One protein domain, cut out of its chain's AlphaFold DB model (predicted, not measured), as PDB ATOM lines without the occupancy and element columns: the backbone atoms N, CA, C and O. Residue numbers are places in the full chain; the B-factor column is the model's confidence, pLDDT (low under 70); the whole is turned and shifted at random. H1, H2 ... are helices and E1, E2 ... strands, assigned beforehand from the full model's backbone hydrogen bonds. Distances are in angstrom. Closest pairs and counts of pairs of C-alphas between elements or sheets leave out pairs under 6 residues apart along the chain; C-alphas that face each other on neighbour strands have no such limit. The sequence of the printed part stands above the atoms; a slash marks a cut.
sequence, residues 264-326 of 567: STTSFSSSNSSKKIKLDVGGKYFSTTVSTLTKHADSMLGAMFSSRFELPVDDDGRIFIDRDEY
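Overview. This is residues 264 to 326 of the 567 residues of the protein "Kelch repeat-containing protein" of Cavenderia fasciculata (strain SH3) (UniProt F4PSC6). A small wall of three strands, E3, E2 and E5, has a short two-stranded ribbon, E1 and E4, with E4 next to E5, and two short helices that meet each other: H1, which follows directly on the end of E3 and only grazes the wall, and H2, which is not on the wall. The 63 printed residues include two named helices and five named strands, in the order E1, E2, E3, H1, H2, E4, E5. The larger sheet has the order E3, E2, E5 and is mixed; the ribbon is antiparallel, and the class is mixed, helices and strands. The whole is compact and rounded, with a radius of gyration of the C-alphas of 11.2 A and spans of 29 by 26 by 18 A.

Arrangement. In the larger sheet, E2, residues 276 to 281, is the inner strand. E3, residues 284 to 289, is an edge strand and forms an antiparallel hairpin with E2, at 151 degrees between directions, with N 279 and O 286 at 2.9 A. On the other side of E2, E5, residues 318 to 321, is parallel to it at 42 degrees, with N 321 and O 280 at 2.8 A. E4, residues 311 to 313, comes near E5, the closest C-alphas being those of Val 313 and Ile 319, 4.6 A apart. E1, residues 264 to 266, is antiparallel to E4 at 134 degrees, with N 266 and O 311 at 3.0 A. E1 and E5 are apart. H1, residues 290 to 293, is only just on the larger sheet, with 5 pairs of C-alphas within 10 A, and only grazes it. H1 and H2, residues 300 to 305, touch, the closest C-alphas being those of Leu 293 and Leu 301, 5.6 A apart. H2 is not on the larger sheet. Every O i to N i+4 pair of H2 is within hydrogen-bond range; H1 is too short for such a pair.

Along the chain. E2 begins at C-alpha 276, (293.512, 217.973, 204.722), and is 15.6 A long; E3 is 16.5 A long. E5, 9.3 A long, ends at C-alpha 321, (279.816, 211.437, 199.526). H2 measures 8.6 A and H1 5.3 A from first to last C-alpha. E1, 7.0 A long, begins at C-alpha 264, (278.003, 219.367, 212.350), and E4 is 6.5 A long.

Size, cuts and confidence. The two C-alphas farthest apart are those of Ser 271 and Tyr 326, at 33.8 A. The printed part has no cut and no long link; the links E1 to E2 and H1 to H2 are short, the others tight. The mean pLDDT of the printed part is 70.7, and 25 residues are under 70, namely 264 to 274, 282 to 284, 299 to 300, 306 to 309 and 322 to 326.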
ATOM      1  N   SER A 264     277.090 218.249 212.570       54.31
ATOM      2  CA  SER A 264     278.003 219.367 212.350       54.31
ATOM      3  C   SER A 264     278.218 219.577 210.851       54.31
ATOM      4  O   SER A 264     278.245 218.628 210.065       54.31
ATOM      5  N   THR A 265     278.312 220.841 210.442       54.03
ATOM      6  CA  THR A 265     278.544 221.243 209.052       54.03
ATOM      7  C   THR A 265     279.890 221.947 208.921       54.03
ATOM      8  O   THR A 265     280.426 222.518 209.873       54.03
ATOM      9  N   THR A 266     280.472 221.896 207.723       63.06
ATOM     10  CA  THR A 266     281.725 222.590 207.403       63.06
ATOM     11  C   THR A 266     281.615 223.318 206.068       63.06
ATOM     12  O   THR A 266     281.112 222.777 205.084       63.06
ATOM     13  N   SER A 267     282.144 224.540 206.024       57.62
ATOM     14  CA  SER A 267     282.306 225.345 204.812       57.62
ATOM     15  C   SER A 267     283.795 225.593 204.535       57.62
ATOM     16  O   SER A 267     284.624 225.658 205.447       57.62
ATOM     17  N   PHE A 268     284.167 225.688 203.256       64.12
ATOM     18  CA  PHE A 268     285.570 225.735 202.825       64.12
ATOM     19  C   PHE A 268     285.891 227.036 202.099       64.12
ATOM     20  O   PHE A 268     285.666 227.148 200.898       64.12
ATOM     21  N   SER A 269     286.444 228.020 202.811       54.62
ATOM     22  CA  SER A 269     286.968 229.252 202.207       54.62
ATOM     23  C   SER A 269     288.174 228.986 201.292       54.62
ATOM     24  O   SER A 269     288.953 228.058 201.516       54.62
ATOM     25  N   SER A 270     288.402 229.869 200.316       51.69
ATOM     26  CA  SER A 270     289.573 229.836 199.417       51.69
ATOM     27  C   SER A 270     290.933 229.856 200.138       51.69
ATOM     28  O   SER A 270     291.928 229.381 199.596       51.69
ATOM     29  N   SER A 271     290.978 230.332 201.387       52.97
ATOM     30  CA  SER A 271     292.158 230.294 202.263       52.97
ATOM     31  C   SER A 271     292.515 228.903 202.820       52.97
ATOM     32  O   SER A 271     293.580 228.753 203.411       52.97
ATOM     33  N   ASN A 272     291.669 227.881 202.638       59.75
ATOM     34  CA  ASN A 272     291.872 226.519 203.158       59.75
ATOM     35  C   ASN A 272     292.434 225.519 202.120       59.75
ATOM     36  O   ASN A 272     292.349 224.310 202.331       59.75
ATOM     37  N   SER A 273     293.017 225.983 201.009       61.41
ATOM     38  CA  SER A 273     293.446 225.142 199.870       61.41
ATOM     39  C   SER A 273     294.319 223.929 200.246       61.41
ATOM     40  O   SER A 273     294.147 222.850 199.675       61.41
ATOM     41  N   SER A 274     295.209 224.077 201.233       67.81
ATOM     42  CA  SER A 274     296.123 223.037 201.732       67.81
ATOM     43  C   SER A 274     295.569 222.185 202.885       67.81
ATOM     44  O   SER A 274     296.212 221.210 203.284       67.81
ATOM     45  N   LYS A 275     294.392 222.515 203.437       75.56
ATOM     46  CA  LYS A 275     293.793 221.786 204.565       75.56
ATOM     47  C   LYS A 275     293.455 220.357 204.137       75.56
ATOM     48  O   LYS A 275     292.744 220.152 203.151       75.56
ATOM     49  N   LYS A 276     293.936 219.365 204.898       81.75
ATOM     50  CA  LYS A 276     293.512 217.973 204.722       81.75
ATOM     51  C   LYS A 276     292.058 217.803 205.165       81.75
ATOM     52  O   LYS A 276     291.688 218.201 206.266       81.75
ATOM     53  N   ILE A 277     291.276 217.174 204.303       86.25
ATOM     54  CA  ILE A 277     289.905 216.722 204.531       86.25
ATOM     55  C   ILE A 277     289.936 215.201 204.744       86.25
ATOM     56  O   ILE A 277     290.785 214.512 204.165       86.25
ATOM     57  N   LYS A 278     289.024 214.676 205.571       89.06
ATOM     58  CA  LYS A 278     288.624 213.262 205.554       89.06
ATOM     59  C   LYS A 278     287.355 213.137 204.700       89.06
ATOM     60  O   LYS A 278     286.441 213.944 204.857       89.06
ATOM     61  N   LEU A 279     287.289 212.142 203.827       83.88
ATOM     62  CA  LEU A 279     286.083 211.791 203.076       83.88
ATOM     63  C   LEU A 279     285.676 210.365 203.432       83.88
ATOM     64  O   LEU A 279     286.552 209.511 203.582       83.88
ATOM     65  N   ASP A 280     284.377 210.117 203.500       77.75
ATOM     66  CA  ASP A 280     283.810 208.790 203.298       77.75
ATOM     67  C   ASP A 280     283.106 208.780 201.938       77.75
ATOM     68  O   ASP A 280     282.303 209.662 201.647       77.75
ATOM     69  N   VAL A 281     283.456 207.830 201.076       77.44
ATOM     70  CA  VAL A 281     282.891 207.682 199.734       77.44
ATOM     71  C   VAL A 281     282.377 206.254 199.610       77.44
ATOM     72  O   VAL A 281     283.167 205.330 199.410       77.44
ATOM     73  N   GLY A 282     281.068 206.062 199.794       62.59
ATOM     74  CA  GLY A 282     280.436 204.735 199.767       62.59
ATOM     75  C   GLY A 282     281.001 203.735 200.792       62.59
ATOM     76  O   GLY A 282     281.147 202.556 200.476       62.59
ATOM     77  N   GLY A 283     281.391 204.187 201.991       66.69
ATOM     78  CA  GLY A 283     282.011 203.357 203.035       66.69
ATOM     79  C   GLY A 283     283.535 203.206 202.914       66.69
ATOM     80  O   GLY A 283     284.144 202.435 203.664       66.69
ATOM     81  N   LYS A 284     284.180 203.909 201.970       62.09
ATOM     82  CA  LYS A 284     285.640 203.937 201.800       62.09
ATOM     83  C   LYS A 284     286.225 205.282 202.202       62.09
ATOM     84  O   LYS A 284     285.876 206.331 201.666       62.09
ATOM     85  N   TYR A 285     287.194 205.226 203.111       79.56
ATOM     86  CA  TYR A 285     287.767 206.410 203.737       79.56
ATOM     87  C   TYR A 285     289.006 206.923 203.002       79.56
ATOM     88  O   TYR A 285     289.989 206.200 202.825       79.56
ATOM     89  N   PHE A 286     288.989 208.204 202.636       80.69
ATOM     90  CA  PHE A 286     290.087 208.884 201.950       80.69
ATOM     91  C   PHE A 286     290.544 210.117 202.735       80.69
ATOM     92  O   PHE A 286     289.775 210.723 203.481       80.69
ATOM     93  N   SER A 287     291.792 210.546 202.525       88.31
ATOM     94  CA  SER A 287     292.238 211.875 202.949       88.31
ATOM     95  C   SER A 287     293.011 212.574 201.838       88.31
ATOM     96  O   SER A 287     293.934 212.015 201.251       88.31
ATOM     97  N   THR A 288     292.602 213.805 201.544       88.50
ATOM     98  CA  THR A 288     293.090 214.630 200.433       88.50
ATOM     99  C   THR A 288     292.988 216.113 200.808       88.50
ATOM    100  O   THR A 288     292.633 216.424 201.943       88.50
ATOM    101  N   THR A 289     293.309 217.044 199.908       88.31
ATOM    102  CA  THR A 289     293.195 218.495 200.165       88.31
ATOM    103  C   THR A 289     292.051 219.133 199.381       88.31
ATOM    104  O   THR A 289     291.664 218.616 198.331       88.31
ATOM    105  N   VAL A 290     291.567 220.296 199.843       83.44
ATOM    106  CA  VAL A 290     290.631 221.141 199.073       83.44
ATOM    107  C   VAL A 290     291.173 221.358 197.657       83.44
ATOM    108  O   VAL A 290     290.475 221.073 196.692       83.44
ATOM    109  N   SER A 291     292.449 221.746 197.521       83.19
ATOM    110  CA  SER A 291     293.082 222.016 196.222       83.19
ATOM    111  C   SER A 291     293.117 220.818 195.265       83.19
ATOM    112  O   SER A 291     293.254 221.018 194.059       83.19
ATOM    113  N   THR A 292     293.029 219.583 195.765       83.38
ATOM    114  CA  THR A 292     292.933 218.383 194.921       83.38
ATOM    115  C   THR A 292     291.509 218.202 194.397       83.38
ATOM    116  O   THR A 292     291.328 217.909 193.219       83.38
ATOM    117  N   LEU A 293     290.507 218.416 195.256       79.38
ATOM    118  CA  LEU A 293     289.083 218.291 194.928       79.38
ATOM    119  C   LEU A 293     288.603 219.430 194.016       79.38
ATOM    120  O   LEU A 293     287.847 219.195 193.079       79.38
ATOM    121  N   THR A 294     289.104 220.650 194.230       79.88
ATOM    122  CA  THR A 294     288.762 221.841 193.439       79.88
ATOM    123  C   THR A 294     289.694 222.089 192.251       79.88
ATOM    124  O   THR A 294     289.645 223.167 191.664       79.88
ATOM    125  N   LYS A 295     290.548 221.123 191.871       80.56
ATOM    126  CA  LYS A 295     291.480 221.260 190.732       80.56
ATOM    127  C   LYS A 295     290.756 221.571 189.413       80.56
ATOM    128  O   LYS A 295     291.292 222.280 188.568       80.56
ATOM    129  N   HIS A 296     289.546 221.040 189.251       73.06
ATOM    130  CA  HIS A 296     288.660 221.308 188.122       73.06
ATOM    131  C   HIS A 296     287.400 221.990 188.668       73.06
ATOM    132  O   HIS A 296     286.528 221.314 189.217       73.06
ATOM    133  N   ALA A 297     287.338 223.321 188.574       71.56
ATOM    134  CA  ALA A 297     286.305 224.139 189.217       71.56
ATOM    135  C   ALA A 297     284.877 223.777 188.770       71.56
ATOM    136  O   ALA A 297     283.959 223.786 189.590       71.56
ATOM    137  N   ASP A 298     284.721 223.393 187.503       70.75
ATOM    138  CA  ASP A 298     283.441 223.054 186.864       70.75
ATOM    139  C   ASP A 298     283.005 221.596 187.104       70.75
ATOM    140  O   ASP A 298     281.929 221.181 186.680       70.75
ATOM    141  N   SER A 299     283.833 220.794 187.784       66.00
ATOM    142  CA  SER A 299     283.465 219.431 188.184       66.00
ATOM    143  C   SER A 299     282.523 219.434 189.393       66.00
ATOM    144  O   SER A 299     282.511 220.379 190.178       66.00
ATOM    145  N   MET A 300     281.789 218.336 189.609       62.88
ATOM    146  CA  MET A 300     280.908 218.180 190.776       62.88
ATOM    147  C   MET A 300     281.647 218.401 192.109       62.88
ATOM    148  O   MET A 300     281.137 219.091 192.986       62.88
ATOM    149  N   LEU A 301     282.876 217.882 192.243       72.94
ATOM    150  CA  LEU A 301     283.725 218.100 193.422       72.94
ATOM    151  C   LEU A 301     284.249 219.544 193.494       72.94
ATOM    152  O   LEU A 301     284.306 220.122 194.577       72.94
ATOM    153  N   GLY A 302     284.555 220.157 192.348       73.31
ATOM    154  CA  GLY A 302     284.860 221.582 192.251       73.31
ATOM    155  C   GLY A 302     283.730 222.443 192.807       73.31
ATOM    156  O   GLY A 302     283.956 223.224 193.729       73.31
ATOM    157  N   ALA A 303     282.502 222.236 192.330       72.38
ATOM    158  CA  ALA A 303     281.313 222.915 192.825       72.38
ATOM    159  C   ALA A 303     281.094 222.664 194.330       72.38
ATOM    160  O   ALA A 303     281.066 223.627 195.101       72.38
ATOM    161  N   MET A 304     281.029 221.396 194.750       73.00
ATOM    162  CA  MET A 304     280.764 220.958 196.128       73.00
ATOM    163  C   MET A 304     281.719 221.591 197.154       73.00
ATOM    164  O   MET A 304     281.276 222.039 198.206       73.00
ATOM    165  N   PHE A 305     283.013 221.705 196.831       79.31
ATOM    166  CA  PHE A 305     284.033 222.246 197.739       79.31
ATOM    167  C   PHE A 305     284.368 223.740 197.510       79.31
ATOM    168  O   PHE A 305     285.207 224.297 198.217       79.31
ATOM    169  N   SER A 306     283.697 224.434 196.578       69.25
ATOM    170  CA  SER A 306     283.970 225.844 196.208       69.25
ATOM    171  C   SER A 306     283.344 226.907 197.130       69.25
ATOM    172  O   SER A 306     282.737 227.863 196.651       69.25
ATOM    173  N   SER A 307     283.441 226.747 198.453       63.38
ATOM    174  CA  SER A 307     282.873 227.666 199.472       63.38
ATOM    175  C   SER A 307     281.342 227.858 199.468       63.38
ATOM    176  O   SER A 307     280.825 228.501 200.375       63.38
ATOM    177  N   ARG A 308     280.617 227.335 198.469       59.28
ATOM    178  CA  ARG A 308     279.196 227.633 198.195       59.28
ATOM    179  C   ARG A 308     278.189 226.699 198.869       59.28
ATOM    180  O   ARG A 308     276.996 226.975 198.808       59.28
ATOM    181  N   PHE A 309     278.655 225.625 199.500       64.75
ATOM    182  CA  PHE A 309     277.814 224.631 200.161       64.75
ATOM    183  C   PHE A 309     278.345 224.344 201.564       64.75
ATOM    184  O   PHE A 309     279.557 224.230 201.766       64.75
ATOM    185  N   GLU A 310     277.434 224.215 202.525       70.06
ATOM    186  CA  GLU A 310     277.727 223.563 203.797       70.06
ATOM    187  C   GLU A 310     277.635 222.054 203.596       70.06
ATOM    188  O   GLU A 310     276.626 221.546 203.108       70.06
ATOM    189  N   LEU A 311     278.705 221.343 203.945       74.38
ATOM    190  CA  LEU A 311     278.773 219.895 203.802       74.38
ATOM    191  C   LEU A 311     278.601 219.251 205.185       74.38
ATOM    192  O   LEU A 311     279.299 219.666 206.118       74.38
ATOM    193  N   PRO A 312     277.686 218.274 205.346       71.31
ATOM    194  CA  PRO A 312     277.548 217.541 206.595       71.31
ATOM    195  C   PRO A 312     278.789 216.674 206.829       71.31
ATOM    196  O   PRO A 312     279.367 216.129 205.884       71.31
ATOM    197  N   VAL A 313     279.181 216.536 208.093       81.56
ATOM    198  CA  VAL A 313     280.228 215.603 208.517       81.56
ATOM    199  C   VAL A 313     279.722 214.629 209.575       81.56
ATOM    200  O   VAL A 313     278.820 214.949 210.351       81.56
ATOM    201  N   ASP A 314     280.321 213.438 209.590       77.88
ATOM    202  CA  ASP A 314     280.153 212.457 210.661       77.88
ATOM    203  C   ASP A 314     280.857 212.891 211.967       77.88
ATOM    204  O   ASP A 314     281.569 213.901 212.015       77.88
ATOM    205  N   ASP A 315     280.694 212.096 213.029       79.19
ATOM    206  CA  ASP A 315     281.319 212.326 214.344       79.19
ATOM    207  C   ASP A 315     282.865 212.329 214.309       79.19
ATOM    208  O   ASP A 315     283.525 212.805 215.234       79.19
ATOM    209  N   ASP A 316     283.464 211.814 213.233       80.94
ATOM    210  CA  ASP A 316     284.903 211.781 212.987       80.94
ATOM    211  C   ASP A 316     285.380 212.980 212.132       80.94
ATOM    212  O   ASP A 316     286.579 213.122 211.861       80.94
ATOM    213  N   GLY A 317     284.478 213.851 211.672       81.00
ATOM    214  CA  GLY A 317     284.781 214.973 210.782       81.00
ATOM    215  C   GLY A 317     285.032 214.572 209.320       81.00
ATOM    216  O   GLY A 317     285.791 215.255 208.622       81.00
ATOM    217  N   ARG A 318     284.460 213.452 208.858       82.00
ATOM    218  CA  ARG A 318     284.491 212.986 207.459       82.00
ATOM    219  C   ARG A 318     283.254 213.479 206.728       82.00
ATOM    220  O   ARG A 318     282.147 213.372 207.242       82.00
ATOM    221  N   ILE A 319     283.437 213.980 205.512       81.75
ATOM    222  CA  ILE A 319     282.311 214.329 204.637       81.75
ATOM    223  C   ILE A 319     281.871 213.060 203.921       81.75
ATOM    224  O   ILE A 319     282.678 212.464 203.204       81.75
ATOM    225  N   PHE A 320     280.611 212.671 204.109       76.81
ATOM    226  CA  PHE A 320     280.005 211.585 203.350       76.81
ATOM    227  C   PHE A 320     279.694 212.053 201.923       76.81
ATOM    228  O   PHE A 320     279.080 213.100 201.713       76.81
ATOM    229  N   ILE A 321     280.133 211.273 200.941       71.88
ATOM    230  CA  ILE A 321     279.816 211.437 199.526       71.88
ATOM    231  C   ILE A 321     279.151 210.145 199.076       71.88
ATOM    232  O   ILE A 321     279.813 209.108 198.961       71.88
ATOM    233  N   ASP A 322     277.851 210.217 198.800       54.34
ATOM    234  CA  ASP A 322     277.124 209.058 198.306       54.34
ATOM    235  C   ASP A 322     277.562 208.719 196.874       54.34
ATOM    236  O   ASP A 322     277.515 209.551 195.960       54.34
ATOM    237  N   ARG A 323     278.072 207.501 196.708       53.88
ATOM    238  CA  ARG A 323     278.565 206.921 195.458       53.88
ATOM    239  C   ARG A 323     278.473 205.409 195.598       53.88
ATOM    240  O   ARG A 323     279.344 204.798 196.219       53.88
ATOM    241  N   ASP A 324     277.463 204.818 194.967       41.97
ATOM    242  CA  ASP A 324     277.372 203.367 194.822       41.97
ATOM    243  C   ASP A 324     278.668 202.766 194.271       41.97
ATOM    244  O   ASP A 324     279.311 203.307 193.360       41.97
ATOM    245  N   GLU A 325     279.053 201.620 194.831       43.00
ATOM    246  CA  GLU A 325     280.355 201.009 194.580       43.00
ATOM    247  C   GLU A 325     280.415 200.260 193.234       43.00
ATOM    248  O   GLU A 325     280.561 199.039 193.181       43.00
ATOM    249  N   TYR A 326     280.388 200.998 192.122       41.41
ATOM    250  CA  TYR A 326     280.947 200.510 190.862       41.41
ATOM    251  C   TYR A 326     282.363 201.055 190.659       41.41
ATOM    252  O   TYR A 326     282.579 202.157 190.155       41.41
TER     253      TYR A 326